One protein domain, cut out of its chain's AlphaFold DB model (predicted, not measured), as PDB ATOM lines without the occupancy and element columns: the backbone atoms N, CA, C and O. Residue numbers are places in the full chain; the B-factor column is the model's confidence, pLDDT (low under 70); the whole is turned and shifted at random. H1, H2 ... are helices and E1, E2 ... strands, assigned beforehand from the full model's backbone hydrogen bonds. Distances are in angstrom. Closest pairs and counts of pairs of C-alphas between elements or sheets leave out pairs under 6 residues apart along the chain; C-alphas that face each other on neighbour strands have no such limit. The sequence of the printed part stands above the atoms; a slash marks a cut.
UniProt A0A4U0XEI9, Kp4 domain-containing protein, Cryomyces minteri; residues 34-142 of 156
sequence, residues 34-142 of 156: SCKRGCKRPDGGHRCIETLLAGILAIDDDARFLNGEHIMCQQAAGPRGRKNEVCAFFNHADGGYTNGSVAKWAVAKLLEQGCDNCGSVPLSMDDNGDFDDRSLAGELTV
ATOM      1  N   SER A  34     -17.251   6.955  15.316       89.19
ATOM      2  CA  SER A  34     -16.793   8.064  16.146       89.19
ATOM      3  C   SER A  34     -15.421   8.610  15.763       89.19
ATOM      4  O   SER A  34     -15.135   9.760  16.081       89.19
ATOM      5  N   CYS A  35     -14.608   7.850  15.027       89.75
ATOM      6  CA  CYS A  35     -13.316   8.298  14.514       89.75
ATOM      7  C   CYS A  35     -13.424   9.526  13.600       89.75
ATOM      8  O   CYS A  35     -12.496  10.326  13.546       89.75
ATOM      9  N   LYS A  36     -14.582   9.748  12.957       86.44
ATOM     10  CA  LYS A  36     -14.859  10.956  12.154       86.44
ATOM     11  C   LYS A  36     -14.864  12.246  12.973       86.44
ATOM     12  O   LYS A  36     -14.741  13.323  12.406       86.44
ATOM     13  N   ARG A  37     -15.045  12.144  14.293       82.88
ATOM     14  CA  ARG A  37     -15.006  13.292  15.210       82.88
ATOM     15  C   ARG A  37     -13.575  13.755  15.481       82.88
ATOM     16  O   ARG A  37     -13.386  14.892  15.905       82.88
ATOM     17  N   GLY A  38     -12.607  12.873  15.228       78.50
ATOM     18  CA  GLY A  38     -11.183  13.120  15.360       78.50
ATOM     19  C   GLY A  38     -10.743  13.596  16.738       78.50
ATOM     20  O   GLY A  38     -11.490  13.603  17.725       78.50
ATOM     21  N   CYS A  39      -9.485  14.007  16.786       80.38
ATOM     22  CA  CYS A  39      -8.857  14.529  17.986       80.38
ATOM     23  C   CYS A  39      -9.109  16.023  18.122       80.38
ATOM     24  O   CYS A  39      -9.208  16.745  17.130       80.38
ATOM     25  N   LYS A  40      -9.199  16.499  19.365       71.50
ATOM     26  CA  LYS A  40      -9.185  17.933  19.646       71.50
ATOM     27  C   LYS A  40      -7.768  18.446  19.436       71.50
ATOM     28  O   LYS A  40      -6.874  18.098  20.206       71.50
ATOM     29  N   ARG A  41      -7.583  19.286  18.420       68.56
ATOM     30  CA  ARG A  41      -6.344  20.026  18.185       68.56
ATOM     31  C   ARG A  41      -6.595  21.538  18.210       68.56
ATOM     32  O   ARG A  41      -7.686  21.966  17.830       68.56
ATOM     33  N   PRO A  42      -5.607  22.353  18.630       63.94
ATOM     34  CA  PRO A  42      -5.729  23.814  18.626       63.94
ATOM     35  C   PRO A  42      -5.902  24.411  17.222       63.94
ATOM     36  O   PRO A  42      -6.520  25.459  17.080       63.94
ATOM     37  N   ASP A  43      -5.374  23.737  16.196       70.69
ATOM     38  CA  ASP A  43      -5.425  24.147  14.785       70.69
ATOM     39  C   ASP A  43      -6.747  23.783  14.079       70.69
ATOM     40  O   ASP A  43      -6.918  24.084  12.900       70.69
ATOM     41  N   GLY A  44      -7.685  23.134  14.780       64.38
ATOM     42  CA  GLY A  44      -8.958  22.681  14.213       64.38
ATOM     43  C   GLY A  44      -8.856  21.445  13.306       64.38
ATOM     44  O   GLY A  44      -9.866  21.042  12.733       64.38
ATOM     45  N   GLY A  45      -7.675  20.830  13.174       65.25
ATOM     46  CA  GLY A  45      -7.473  19.615  12.383       65.25
ATOM     47  C   GLY A  45      -7.866  18.326  13.116       65.25
ATOM     48  O   GLY A  45      -7.836  18.245  14.344       65.25
ATOM     49  N   HIS A  46      -8.165  17.274  12.350       68.62
ATOM     50  CA  HIS A  46      -8.515  15.939  12.850       68.62
ATOM     51  C   HIS A  46      -7.451  14.909  12.438       68.62
ATOM     52  O   HIS A  46      -7.707  14.071  11.581       68.62
ATOM     53  N   ARG A  47      -6.247  15.017  13.017       83.88
ATOM     54  CA  ARG A  47      -5.090  14.138  12.749       83.88
ATOM     55  C   ARG A  47      -4.619  13.457  14.036       83.88
ATOM     56  O   ARG A  47      -3.605  13.836  14.630       83.88
ATOM     57  N   CYS A  48      -5.419  12.513  14.537       90.88
ATOM     58  CA  CYS A  48      -5.075  11.780  15.757       90.88
ATOM     59  C   CYS A  48      -3.789  10.985  15.601       90.88
ATOM     60  O   CYS A  48      -2.962  11.034  16.500       90.88
ATOM     61  N   ILE A  49      -3.615  10.277  14.484       94.81
ATOM     62  CA  ILE A  49      -2.497   9.346  14.302       94.81
ATOM     63  C   ILE A  49      -1.159  10.086  14.344       94.81
ATOM     64  O   ILE A  49      -0.265   9.671  15.071       94.81
ATOM     65  N   GLU A  50      -1.054  11.242  13.685       93.62
ATOM     66  CA  GLU A  50       0.125  12.114  13.778       93.62
ATOM     67  C   GLU A  50       0.403  12.563  15.224       93.62
ATOM     68  O   GLU A  50       1.542  12.544  15.689       93.62
ATOM     69  N   THR A  51      -0.649  12.934  15.961       92.06
ATOM     70  CA  THR A  51      -0.526  13.381  17.359       92.06
ATOM     71  C   THR A  51      -0.097  12.238  18.281       92.06
ATOM     72  O   THR A  51       0.754  12.423  19.148       92.06
ATOM     73  N   LEU A  52      -0.671  11.051  18.082       94.69
ATOM     74  CA  LEU A  52      -0.323   9.842  18.818       94.69
ATOM     75  C   LEU A  52       1.120   9.434  18.529       94.69
ATOM     76  O   LEU A  52       1.853   9.163  19.474       94.69
ATOM     77  N   LEU A  53       1.547   9.460  17.261       96.00
ATOM     78  CA  LEU A  53       2.918   9.135  16.872       96.00
ATOM     79  C   LEU A  53       3.926  10.026  17.598       96.00
ATOM     80  O   LEU A  53       4.889   9.517  18.159       96.00
ATOM     81  N   ALA A  54       3.680  11.338  17.651       94.38
ATOM     82  CA  ALA A  54       4.560  12.268  18.353       94.38
ATOM     83  C   ALA A  54       4.740  11.908  19.842       94.38
ATOM     84  O   ALA A  54       5.848  12.005  20.361       94.38
ATOM     85  N   GLY A  55       3.675  11.463  20.519       94.75
ATOM     86  CA  GLY A  55       3.758  10.985  21.903       94.75
ATOM     87  C   GLY A  55       4.449   9.627  22.030       94.75
ATOM     88  O   GLY A  55       5.305   9.446  22.890       94.75
ATOM     89  N   ILE A  56       4.124   8.687  21.141       96.81
ATOM     90  CA  ILE A  56       4.673   7.325  21.149       96.81
ATOM     91  C   ILE A  56       6.177   7.320  20.849       96.81
ATOM     92  O   ILE A  56       6.908   6.511  21.413       96.81
ATOM     93  N   LEU A  57       6.680   8.250  20.032       97.25
ATOM     94  CA  LEU A  57       8.118   8.396  19.780       97.25
ATOM     95  C   LEU A  57       8.930   8.699  21.052       97.25
ATOM     96  O   LEU A  57      10.118   8.385  21.082       97.25
ATOM     97  N   ALA A  58       8.306   9.261  22.091       97.00
ATOM     98  CA  ALA A  58       8.948   9.531  23.378       97.00
ATOM     99  C   ALA A  58       8.920   8.337  24.355       97.00
ATOM    100  O   ALA A  58       9.533   8.415  25.418       97.00
ATOM    101  N   ILE A  59       8.209   7.254  24.024       96.44
ATOM    102  CA  ILE A  59       8.150   6.031  24.835       96.44
ATOM    103  C   ILE A  59       9.458   5.247  24.664       96.44
ATOM    104  O   ILE A  59      10.052   5.249  23.585       96.44
ATOM    105  N   ASP A  60       9.909   4.579  25.724       97.44
ATOM    106  CA  ASP A  60      11.062   3.676  25.675       97.44
ATOM    107  C   ASP A  60      10.812   2.500  24.709       97.44
ATOM    108  O   ASP A  60       9.699   1.980  24.631       97.44
ATOM    109  N   ASP A  61      11.825   2.095  23.942       93.62
ATOM    110  CA  ASP A  61      11.673   1.033  22.937       93.62
ATOM    111  C   ASP A  61      11.318  -0.328  23.558       93.62
ATOM    112  O   ASP A  61      10.553  -1.091  22.958       93.62
ATOM    113  N   ASP A  62      11.783  -0.586  24.782       94.62
ATOM    114  CA  ASP A  62      11.574  -1.831  25.523       94.62
ATOM    115  C   ASP A  62      10.348  -1.770  26.452       94.62
ATOM    116  O   ASP A  62      10.018  -2.759  27.118       94.62
ATOM    117  N   ALA A  63       9.636  -0.635  26.498       95.12
ATOM    118  CA  ALA A  63       8.410  -0.497  27.280       95.12
ATOM    119  C   ALA A  63       7.395  -1.563  26.861       95.12
ATOM    120  O   ALA A  63       7.033  -1.652  25.692       95.12
ATOM    121  N   ARG A  64       6.935  -2.370  27.817       94.69
ATOM    122  CA  ARG A  64       6.059  -3.517  27.574       94.69
ATOM    123  C   ARG A  64       4.591  -3.125  27.699       94.69
ATOM    124  O   ARG A  64       4.211  -2.577  28.725       94.69
ATOM    125  N   PHE A  65       3.782  -3.506  26.712       94.88
ATOM    126  CA  PHE A  65       2.341  -3.245  26.675       94.88
ATOM    127  C   PHE A  65       1.554  -4.539  26.491       94.88
ATOM    128  O   PHE A  65       1.834  -5.312  25.570       94.88
ATOM    129  N   LEU A  66       0.568  -4.776  27.353       94.56
ATOM    130  CA  LEU A  66      -0.352  -5.908  27.246       94.56
ATOM    131  C   LEU A  66      -1.422  -5.669  26.171       94.56
ATOM    132  O   LEU A  66      -1.718  -4.538  25.782       94.56
ATOM    133  N   ASN A  67      -2.068  -6.747  25.725       91.25
ATOM    134  CA  ASN A  67      -3.267  -6.630  24.894       91.25
ATOM    135  C   ASN A  67      -4.357  -5.799  25.596       91.25
ATOM    136  O   ASN A  67      -4.705  -6.058  26.748       91.25
ATOM    137  N   GLY A  68      -4.916  -4.821  24.882       92.88
ATOM    138  CA  GLY A  68      -5.916  -3.875  25.376       92.88
ATOM    139  C   GLY A  68      -5.350  -2.718  26.206       92.88
ATOM    140  O   GLY A  68      -6.082  -1.773  26.494       92.88
ATOM    141  N   GLU A  69      -4.065  -2.748  26.568       95.25
ATOM    142  CA  GLU A  69      -3.424  -1.643  27.274       95.25
ATOM    143  C   GLU A  69      -3.267  -0.434  26.346       95.25
ATOM    144  O   GLU A  69      -2.790  -0.543  25.213       95.25
ATOM    145  N   HIS A  70      -3.693   0.738  26.819       95.50
ATOM    146  CA  HIS A  70      -3.597   1.968  26.046       95.50
ATOM    147  C   HIS A  70      -2.173   2.525  26.107       95.50
ATOM    148  O   HIS A  70      -1.766   3.090  27.119       95.50
ATOM    149  N   ILE A  71      -1.461   2.440  24.987       96.69
ATOM    150  CA  ILE A  71      -0.088   2.936  24.822       96.69
ATOM    151  C   ILE A  71      -0.071   4.466  24.893       96.69
ATOM    152  O   ILE A  71       0.730   5.079  25.591       96.69
ATOM    153  N   MET A  72      -0.972   5.094  24.136       95.94
ATOM    154  CA  MET A  72      -1.134   6.541  24.081       95.94
ATOM    155  C   MET A  72      -2.570   6.864  23.685       95.94
ATOM    156  O   MET A  72      -3.140   6.223  22.800       95.94
ATOM    157  N   CYS A  73      -3.139   7.890  24.308       93.69
ATOM    158  CA  CYS A  73      -4.472   8.392  24.006       93.69
ATOM    159  C   CYS A  73      -4.418   9.891  23.731       93.69
ATOM    160  O   CYS A  73      -3.732  10.638  24.424       93.69
ATOM    161  N   GLN A  74      -5.208  10.343  22.763       91.06
ATOM    162  CA  GLN A  74      -5.437  11.755  22.501       91.06
ATOM    163  C   GLN A  74      -6.911  12.080  22.714       91.06
ATOM    164  O   GLN A  74      -7.800  11.357  22.260       91.06
ATOM    165  N   GLN A  75      -7.188  13.200  23.382       88.75
ATOM    166  CA  GLN A  75      -8.559  13.625  23.632       88.75
ATOM    167  C   GLN A  75      -9.320  13.830  22.316       88.75
ATOM    168  O   GLN A  75      -8.876  14.549  21.417       88.75
ATOM    169  N   ALA A  76     -10.511  13.247  22.244       86.25
ATOM    170  CA  ALA A  76     -11.392  13.291  21.092       86.25
ATOM    171  C   ALA A  76     -12.609  14.187  21.340       86.25
ATOM    172  O   ALA A  76     -13.056  14.401  22.475       86.25
ATOM    173  N   ALA A  77     -13.180  14.719  20.261       78.56
ATOM    174  CA  ALA A  77     -14.454  15.418  20.351       78.56
ATOM    175  C   ALA A  77     -15.586  14.423  20.653       78.56
ATOM    176  O   ALA A  77     -15.712  13.368  20.025       78.56
ATOM    177  N   GLY A  78     -16.465  14.762  21.595       75.50
ATOM    178  CA  GLY A  78     -17.614  13.920  21.898       75.50
ATOM    179  C   GLY A  78     -18.644  14.538  22.825       75.50
ATOM    180  O   GLY A  78     -18.524  15.718  23.168       75.50
ATOM    181  N   PRO A  79     -19.681  13.757  23.183       69.94
ATOM    182  CA  PRO A  79     -20.762  14.211  24.045       69.94
ATOM    183  C   PRO A  79     -20.219  14.836  25.331       69.94
ATOM    184  O   PRO A  79     -19.253  14.330  25.914       69.94
ATOM    185  N   ARG A  80     -20.835  15.943  25.766       65.88
ATOM    186  CA  ARG A  80     -20.458  16.622  27.014       65.88
ATOM    187  C   ARG A  80     -20.570  15.644  28.188       65.88
ATOM    188  O   ARG A  80     -21.497  14.844  28.230       65.88
ATOM    189  N   GLY A  81     -19.625  15.726  29.123       64.94
ATOM    190  CA  GLY A  81     -19.608  14.889  30.326       64.94
ATOM    191  C   GLY A  81     -18.965  13.507  30.164       64.94
ATOM    192  O   GLY A  81     -18.970  12.750  31.118       64.94
ATOM    193  N   ARG A  82     -18.386  13.160  29.003       72.06
ATOM    194  CA  ARG A  82     -17.601  11.919  28.847       72.06
ATOM    195  C   ARG A  82     -16.146  12.196  28.492       72.06
ATOM    196  O   ARG A  82     -15.853  13.100  27.703       72.06
ATOM    197  N   LYS A  83     -15.241  11.381  29.038       80.12
ATOM    198  CA  LYS A  83     -13.833  11.343  28.629       80.12
ATOM    199  C   LYS A  83     -13.731  10.493  27.367       80.12
ATOM    200  O   LYS A  83     -13.799   9.270  27.398       80.12
ATOM    201  N   ASN A  84     -13.683  11.196  26.245       86.00
ATOM    202  CA  ASN A  84     -13.634  10.630  24.911       86.00
ATOM    203  C   ASN A  84     -12.208  10.743  24.397       86.00
ATOM    204  O   ASN A  84     -11.648  11.842  24.403       86.00
ATOM    205  N   GLU A  85     -11.641   9.637  23.946       91.50
ATOM    206  CA  GLU A  85     -10.247   9.566  23.522       91.50
ATOM    207  C   GLU A  85     -10.150   8.750  22.232       91.50
ATOM    208  O   GLU A  85     -11.014   7.930  21.934       91.50
ATOM    209  N   VAL A  86      -9.117   8.996  21.439       93.06
ATOM    210  CA  VAL A  86      -8.642   8.051  20.430       93.06
ATOM    211  C   VAL A  86      -7.343   7.482  20.967       93.06
ATOM    212  O   VAL A  86      -6.436   8.248  21.289       93.06
ATOM    213  N   CYS A  87      -7.274   6.163  21.094       95.75
ATOM    214  CA  CYS A  87      -6.164   5.473  21.735       95.75
ATOM    215  C   CYS A  87      -5.518   4.477  20.779       95.75
ATOM    216  O   CYS A  87      -6.222   3.831  20.001       95.75
ATOM    217  N   ALA A  88      -4.195   4.358  20.875       97.62
ATOM    218  CA  ALA A  88      -3.413   3.274  20.298       97.62
ATOM    219  C   ALA A  88      -3.246   2.159  21.339       97.62
ATOM    220  O   ALA A  88      -2.886   2.438  22.485       97.62
ATOM    221  N   PHE A  89      -3.513   0.919  20.947       97.38
ATOM    222  CA  PHE A  89      -3.375  -0.261  21.799       97.38
ATOM    223  C   PHE A  89      -3.132  -1.506  20.949       97.38
ATOM    224  O   PHE A  89      -3.512  -1.557  19.776       97.38
ATOM    225  N   PHE A  90      -2.500  -2.513  21.544       95.19
ATOM    226  CA  PHE A  90      -2.306  -3.806  20.899       95.19
ATOM    227  C   PHE A  90      -3.488  -4.731  21.153       95.19
ATOM    228  O   PHE A  90      -4.074  -4.719  22.233       95.19
ATOM    229  N   ASN A  91      -3.821  -5.556  20.167       89.62
ATOM    230  CA  ASN A  91      -4.795  -6.628  20.276       89.62
ATOM    231  C   ASN A  91      -4.198  -7.911  19.724       89.62
ATOM    232  O   ASN A  91      -3.478  -7.895  18.729       89.62
ATOM    233  N   HIS A  92      -4.561  -9.031  20.345       87.69
ATOM    234  CA  HIS A  92      -4.189 -10.364  19.874       87.69
ATOM    235  C   HIS A  92      -2.678 -10.556  19.666       87.69
ATOM    236  O   HIS A  92      -2.294 -11.429  18.896       87.69
ATOM    237  N   ALA A  93      -1.834  -9.763  20.342       86.00
ATOM    238  CA  ALA A  93      -0.394  -9.952  20.324       86.00
ATOM    239  C   ALA A  93      -0.066 -11.356  20.834       86.00
ATOM    240  O   ALA A  93      -0.556 -11.746  21.906       86.00
ATOM    241  N   ASP A  94       0.735 -12.099  20.075       81.50
ATOM    242  CA  ASP A  94       1.213 -13.412  20.484       81.50
ATOM    243  C   ASP A  94       2.077 -13.282  21.751       81.50
ATOM    244  O   ASP A  94       2.740 -12.273  21.986       81.50
ATOM    245  N   GLY A  95       1.964 -14.242  22.668       81.88
ATOM    246  CA  GLY A  95       2.520 -14.113  24.024       81.88
ATOM    247  C   GLY A  95       1.833 -13.065  24.923       81.88
ATOM    248  O   GLY A  95       2.180 -12.950  26.101       81.88
ATOM    249  N   GLY A  96       0.828 -12.336  24.420       84.69
ATOM    250  CA  GLY A  96      -0.042 -11.440  25.189       84.69
ATOM    251  C   GLY A  96       0.471 -10.010  25.379       84.69
ATOM    252  O   GLY A  96      -0.186  -9.227  26.069       84.69
ATOM    253  N   TYR A  97       1.625  -9.667  24.805       88.62
ATOM    254  CA  TYR A  97       2.234  -8.346  24.923       88.62
ATOM    255  C   TYR A  97       3.131  -8.023  23.728       88.62
ATOM    256  O   TYR A  97       3.532  -8.906  22.979       88.62
ATOM    257  N   THR A  98       3.509  -6.759  23.600       91.12
ATOM    258  CA  THR A  98       4.592  -6.319  22.711       91.12
ATOM    259  C   THR A  98       5.263  -5.074  23.304       91.12
ATOM    260  O   THR A  98       5.085  -4.816  24.499       91.12
ATOM    261  N   ASN A  99       6.077  -4.345  22.535       93.12
ATOM    262  CA  ASN A  99       6.910  -3.265  23.058       93.12
ATOM    263  C   ASN A  99       6.757  -1.908  22.338       93.12
ATOM    264  O   ASN A  99       6.070  -1.778  21.317       93.12
ATOM    265  N   GLY A 100       7.399  -0.879  22.895       94.06
ATOM    266  CA  GLY A 100       7.362   0.493  22.394       94.06
ATOM    267  C   GLY A 100       7.935   0.651  20.985       94.06
ATOM    268  O   GLY A 100       7.367   1.399  20.185       94.06
ATOM    269  N   SER A 101       8.992  -0.088  20.633       93.69
ATOM    270  CA  SER A 101       9.570  -0.040  19.281       93.69
ATOM    271  C   SER A 101       8.560  -0.480  18.209       93.69
ATOM    272  O   SER A 101       8.399   0.187  17.180       93.69
ATOM    273  N   VAL A 102       7.779  -1.528  18.499       92.38
ATOM    274  CA  VAL A 102       6.700  -2.019  17.630       92.38
ATOM    275  C   VAL A 102       5.575  -0.995  17.520       92.38
ATOM    276  O   VAL A 102       5.048  -0.765  16.429       92.38
ATOM    277  N   ALA A 103       5.234  -0.327  18.625       95.44
ATOM    278  CA  ALA A 103       4.209   0.713  18.629       95.44
ATOM    279  C   ALA A 103       4.588   1.882  17.709       95.44
ATOM    280  O   ALA A 103       3.763   2.337  16.910       95.44
ATOM    281  N   LYS A 104       5.847   2.340  17.780       96.00
ATOM    282  CA  LYS A 104       6.382   3.410  16.923       96.00
ATOM    283  C   LYS A 104       6.283   3.030  15.450       96.00
ATOM    284  O   LYS A 104       5.735   3.801  14.659       96.00
ATOM    285  N   TRP A 105       6.765   1.838  15.098       94.31
ATOM    286  CA  TRP A 105       6.706   1.329  13.729       94.31
ATOM    287  C   TRP A 105       5.264   1.250  13.213       94.31
ATOM    288  O   TRP A 105       4.956   1.800  12.154       94.31
ATOM    289  N   ALA A 106       4.357   0.634  13.972       94.50
ATOM    290  CA  ALA A 106       2.985   0.421  13.527       94.50
ATOM    291  C   ALA A 106       2.211   1.741  13.372       94.50
ATOM    292  O   ALA A 106       1.523   1.951  12.372       94.50
ATOM    293  N   VAL A 107       2.346   2.686  14.306       96.50
ATOM    294  CA  VAL A 107       1.663   3.984  14.172       96.50
ATOM    295  C   VAL A 107       2.257   4.814  13.028       96.50
ATOM    296  O   VAL A 107       1.504   5.474  12.309       96.50
ATOM    297  N   ALA A 108       3.570   4.730  12.783       95.56
ATOM    298  CA  ALA A 108       4.184   5.333  11.601       95.56
ATOM    299  C   ALA A 108       3.618   4.736  10.300       95.56
ATOM    300  O   ALA A 108       3.286   5.488   9.384       95.56
ATOM    301  N   LYS A 109       3.398   3.416  10.240       94.19
ATOM    302  CA  LYS A 109       2.774   2.755   9.080       94.19
ATOM    303  C   LYS A 109       1.348   3.230   8.811       94.19
ATOM    304  O   LYS A 109       0.975   3.391   7.650       94.19
ATOM    305  N   LEU A 110       0.559   3.513   9.849       95.38
ATOM    306  CA  LEU A 110      -0.768   4.115   9.666       95.38
ATOM    307  C   LEU A 110      -0.687   5.512   9.053       95.38
ATOM    308  O   LEU A 110      -1.493   5.849   8.185       95.38
ATOM    309  N   LEU A 111       0.284   6.315   9.494       94.44
ATOM    310  CA  LEU A 111       0.504   7.651   8.952       94.44
ATOM    311  C   LEU A 111       0.961   7.588   7.487       94.44
ATOM    312  O   LEU A 111       0.418   8.307   6.652       94.44
ATOM    313  N   GLU A 112       1.898   6.692   7.161       93.75
ATOM    314  CA  GLU A 112       2.366   6.438   5.788       93.75
ATOM    315  C   GLU A 112       1.231   5.980   4.859       93.75
ATOM    316  O   GLU A 112       1.176   6.397   3.702       93.75
ATOM    317  N   GLN A 113       0.293   5.174   5.368       91.50
ATOM    318  CA  GLN A 113      -0.899   4.732   4.633       91.50
ATOM    319  C   GLN A 113      -1.927   5.864   4.411       91.50
ATOM    320  O   GLN A 113      -2.867   5.701   3.631       91.50
ATOM    321  N   GLY A 114      -1.775   7.008   5.085       93.88
ATOM    322  CA  GLY A 114      -2.698   8.144   4.999       93.88
ATOM    323  C   GLY A 114      -3.903   8.042   5.936       93.88
ATOM    324  O   GLY A 114      -4.942   8.650   5.674       93.88
ATOM    325  N   CYS A 115      -3.806   7.269   7.019       94.56
ATOM    326  CA  CYS A 115      -4.856   7.230   8.028       94.56
ATOM    327  C   CYS A 115      -4.780   8.471   8.933       94.56
ATOM    328  O   CYS A 115      -3.780   8.704   9.608       94.56
ATOM    329  N   ASP A 116      -5.869   9.241   9.006       93.06
ATOM    330  CA  ASP A 116      -5.906  10.473   9.808       93.06
ATOM    331  C   ASP A 116      -6.175  10.222  11.300       93.06
ATOM    332  O   ASP A 116      -5.478  10.731  12.183       93.06
ATOM    333  N   ASN A 117      -7.241   9.469  11.598       93.44
ATOM    334  CA  ASN A 117      -7.793   9.382  12.954       93.44
ATOM    335  C   ASN A 117      -7.744   7.983  13.557       93.44
ATOM    336  O   ASN A 117      -7.450   7.853  14.736       93.44
ATOM    337  N   CYS A 118      -8.054   6.959  12.770       95.69
ATOM    338  CA  CYS A 118      -8.140   5.579  13.227       95.69
ATOM    339  C   CYS A 118      -7.644   4.640  12.138       95.69
ATOM    340  O   CYS A 118      -7.628   4.996  10.956       95.69
ATOM    341  N   GLY A 119      -7.284   3.437  12.551       95.81
ATOM    342  CA  GLY A 119      -6.826   2.389  11.665       95.81
ATOM    343  C   GLY A 119      -6.215   1.243  12.445       95.81
ATOM    344  O   GLY A 119      -6.086   1.312  13.667       95.81
ATOM    345  N   SER A 120      -5.805   0.221  11.714       94.56
ATOM    346  CA  SER A 120      -5.114  -0.927  12.267       94.56
ATOM    347  C   SER A 120      -3.939  -1.356  11.400       94.56
ATOM    348  O   SER A 120      -4.005  -1.261  10.169       94.56
ATOM    349  N   VAL A 121      -2.894  -1.866  12.052       92.81
ATOM    350  CA  VAL A 121      -1.730  -2.505  11.426       92.81
ATOM    351  C   VAL A 121      -1.629  -3.935  11.936       92.81
ATOM    352  O   VAL A 121      -1.415  -4.108  13.140       92.81
ATOM    353  N   PRO A 122      -1.758  -4.952  11.065       89.56
ATOM    354  CA  PRO A 122      -1.395  -6.310  11.441       89.56
ATOM    355  C   PRO A 122       0.075  -6.327  11.872       89.56
ATOM    356  O   PRO A 122       0.945  -5.787  11.188       89.56
ATOM    357  N   LEU A 123       0.349  -6.940  13.013       86.38
ATOM    358  CA  LEU A 123       1.700  -7.332  13.367       86.38
ATOM    359  C   LEU A 123       1.894  -8.684  12.711       86.38
ATOM    360  O   LEU A 123       1.168  -9.623  13.042       86.38
ATOM    361  N   SER A 124       2.823  -8.787  11.776       71.69
ATOM    362  CA  SER A 124       3.236 -10.093  11.293       71.69
ATOM    363  C   SER A 124       4.718 -10.295  11.538       71.69
ATOM    364  O   SER A 124       5.490  -9.340  11.488       71.69
ATOM    365  N   MET A 125       5.069 -11.497  11.978       61.38
ATOM    366  CA  MET A 125       6.410 -11.871  12.413       61.38
ATOM    367  C   MET A 125       6.798 -13.167  11.711       61.38
ATOM    368  O   MET A 125       6.030 -14.123  11.751       61.38
ATOM    369  N   ASP A 126       7.969 -13.231  11.097       59.78
ATOM    370  CA  ASP A 126       8.496 -14.481  10.573       59.78
ATOM    371  C   ASP A 126       8.851 -15.465  11.702       59.78
ATOM    372  O   ASP A 126       8.821 -15.148  12.896       59.78
ATOM    373  N   ASP A 127       9.229 -16.685  11.314       52.88
ATOM    374  CA  ASP A 127       9.618 -17.756  12.238       52.88
ATOM    375  C   ASP A 127      10.860 -17.416  13.099       52.88
ATOM    376  O   ASP A 127      11.173 -18.149  14.041       52.88
ATOM    377  N   ASN A 128      11.577 -16.325  12.794       51.78
ATOM    378  CA  ASN A 128      12.740 -15.843  13.543       51.78
ATOM    379  C   ASN A 128      12.401 -14.671  14.484       51.78
ATOM    380  O   ASN A 128      13.279 -14.217  15.219       51.78
ATOM    381  N   GLY A 129      11.145 -14.208  14.500       48.16
ATOM    382  CA  GLY A 129      10.696 -13.068  15.298       48.16
ATOM    383  C   GLY A 129      10.960 -11.703  14.652       48.16
ATOM    384  O   GLY A 129      10.782 -10.684  15.324       48.16
ATOM    385  N   ASP A 130      11.359 -11.667  13.378       51.56
ATOM    386  CA  ASP A 130      11.491 -10.439  12.591       51.56
ATOM    387  C   ASP A 130      10.149 -10.080  11.940       51.56
ATOM    388  O   ASP A 130       9.355 -10.951  11.621       51.56
ATOM    389  N   PHE A 131       9.857  -8.796  11.715       52.62
ATOM    390  CA  PHE A 131       8.567  -8.404  11.130       52.62
ATOM    391  C   PHE A 131       8.410  -8.871   9.673       52.62
ATOM    392  O   PHE A 131       9.169  -8.447   8.798       52.62
ATOM    393  N   ASP A 132       7.372  -9.665   9.397       56.88
ATOM    394  CA  ASP A 132       6.982 -10.118   8.058       56.88
ATOM    395  C   ASP A 132       5.508  -9.820   7.735       56.88
ATOM    396  O   ASP A 132       4.816  -9.148   8.496       56.88
ATOM    397  N   ASP A 133       5.031 -10.230   6.558       49.56
ATOM    398  CA  ASP A 133       3.649 -10.065   6.087       49.56
ATOM    399  C   ASP A 133       2.833 -11.374   6.104       49.56
ATOM    400  O   ASP A 133       1.749 -11.436   5.512       49.56
ATOM    401  N   ARG A 134       3.345 -12.438   6.744       47.84
ATOM    402  CA  ARG A 134       2.880 -13.821   6.527       47.84
ATOM    403  C   ARG A 134       2.266 -14.480   7.752       47.84
ATOM    404  O   ARG A 134       1.351 -15.285   7.572       47.84
ATOM    405  N   SER A 135       2.683 -14.115   8.963       56.81
ATOM    406  CA  SER A 135       2.164 -14.738  10.191       56.81
ATOM    407  C   SER A 135       1.615 -13.691  11.144       56.81
ATOM    408  O   SER A 135       2.376 -12.973  11.777       56.81
ATOM    409  N   LEU A 136       0.288 -13.589  11.262       60.88
ATOM    410  CA  LEU A 136      -0.355 -12.639  12.174       60.88
ATOM    411  C   LEU A 136       0.016 -12.948  13.629       60.88
ATOM    412  O   LEU A 136      -0.521 -13.876  14.229       60.88
ATOM    413  N   ALA A 137       0.888 -12.121  14.188       75.12
ATOM    414  CA  ALA A 137       1.343 -12.144  15.571       75.12
ATOM    415  C   ALA A 137       0.643 -11.072  16.427       75.12
ATOM    416  O   ALA A 137       1.064 -10.807  17.548       75.12
ATOM    417  N   GLY A 138      -0.402 -10.427  15.898       87.69
ATOM    418  CA  GLY A 138      -1.225  -9.436  16.588       87.69
ATOM    419  C   GLY A 138      -1.683  -8.305  15.680       87.69
ATOM    420  O   GLY A 138      -1.570  -8.370  14.459       87.69
ATOM    421  N   GLU A 139      -2.212  -7.248  16.280       91.44
ATOM    422  CA  GLU A 139      -2.594  -6.016  15.595       91.44
ATOM    423  C   GLU A 139      -2.340  -4.823  16.522       91.44
ATOM    424  O   GLU A 139      -2.686  -4.870  17.703       91.44
ATOM    425  N   LEU A 140      -1.780  -3.730  15.999       95.38
ATOM    426  CA  LEU A 140      -1.929  -2.427  16.642       95.38
ATOM    427  C   LEU A 140      -3.175  -1.748  16.088       95.38
ATOM    428  O   LEU A 140      -3.288  -1.531  14.881       95.38
ATOM    429  N   THR A 141      -4.077  -1.360  16.979       96.44
ATOM    430  CA  THR A 141      -5.321  -0.673  16.647       96.44
ATOM    431  C   THR A 141      -5.284   0.748  17.206       96.44
ATOM    432  O   THR A 141      -5.007   0.966  18.385       96.44
ATOM    433  N   VAL A 142      -5.629   1.727  16.373       97.19
ATOM    434  CA  VAL A 142      -5.958   3.095  16.781       97.19
ATOM    435  C   VAL A 142      -7.459   3.289  16.623       97.19
ATOM    436  O   VAL A 142      -7.974   3.299  15.503       97.19
TER     437      VAL A 142
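This is residues 34 to 142 of the 156 residues of the protein "Kp4 domain-containing protein" of Cryomyces minteri (UniProt A0A4U0XEI9). A sheet of four antiparallel strands, E2, E3, E6 and E5 in that order, is curled like part of a barrel, and H2 and H3 pack side by side on one of its faces. The loops of the hairpins E2 and E3, and E5 and E6, reach to opposite ends of the long axis, while the small strand pair E1 and E4 forms a second sheet and H1 only grazes the large one. The printed part has 109 residues, with three named helices and six named strands in the order H1 H2 E1 E2 E3 E4 H3 E5 E6, of the mixed class. It is compact, with a radius of gyration of the C-alphas of 14.1 A, yet elongated, spanning 47 by 26 by 24 A.

H1, residues 34 to 37, begins at C-alpha 34 (-16.793, 8.064, 16.146). H2 holds residues 48 to 56 and is 12.0 A long. E1 is residues 64 to 66, and E2 is residues 70 to 75, 12.9 A long. E3, residues 83 to 91, is 21.8 A long and bends by 62 degrees at residue 88. E4 is residues 97 to 99, and H3, residues 100 to 112, is 18.3 A long, beginning at C-alpha 100 (7.362, 0.493, 22.394). E5, residues 119 to 125, is 19.5 A long. E6, residues 131 to 142, is 19.4 A long, bends by 112 degrees at residue 135 and ends at C-alpha 142 (-5.958, 3.095, 16.781).

The sheet is strongly twisted, with E2 and E5 as edge strands. In the hairpin E2 and E3, N 74 and O 86 are 2.8 A apart, within hydrogen-bond range. Between E3 and E6, N 91 and O 139 are within range at 2.8 A, and in the hairpin E5 and E6, N 121 and O 140 at 2.9 A. H2 and H3 are on the same face, in two layers, helices on one face of a sheet. H2 has a height over the sheet of 8.1 A and runs across the strands, at 67 degrees to E3 on the local plane. H2 and H3 touch at a shallow tilt of 27 degrees, opposite ways, with the closest C-alphas, Leu 53 and Val 107, 5.9 A apart. The closest C-alphas of H3 and E5 are Ala 106 and Val 121, 5.9 A. E1 and E4 are antiparallel, with N 65 and O 98 within range at 2.9 A, and both are apart from E5 and E6. H1 and H2 are apart. Each O i to N i+4 pair is within hydrogen-bond range in H2 and H3; H1 is too short for such a pair.

The two C-alphas farthest apart are those of Arg 80 and Asn 128, 48.3 A. The printed part has no cut, and no link between its named elements is long. Mean pLDDT of the printed part is 84.9; residues 41 to 42, 44 to 46, 79 to 81 and 125 to 136 are under 70.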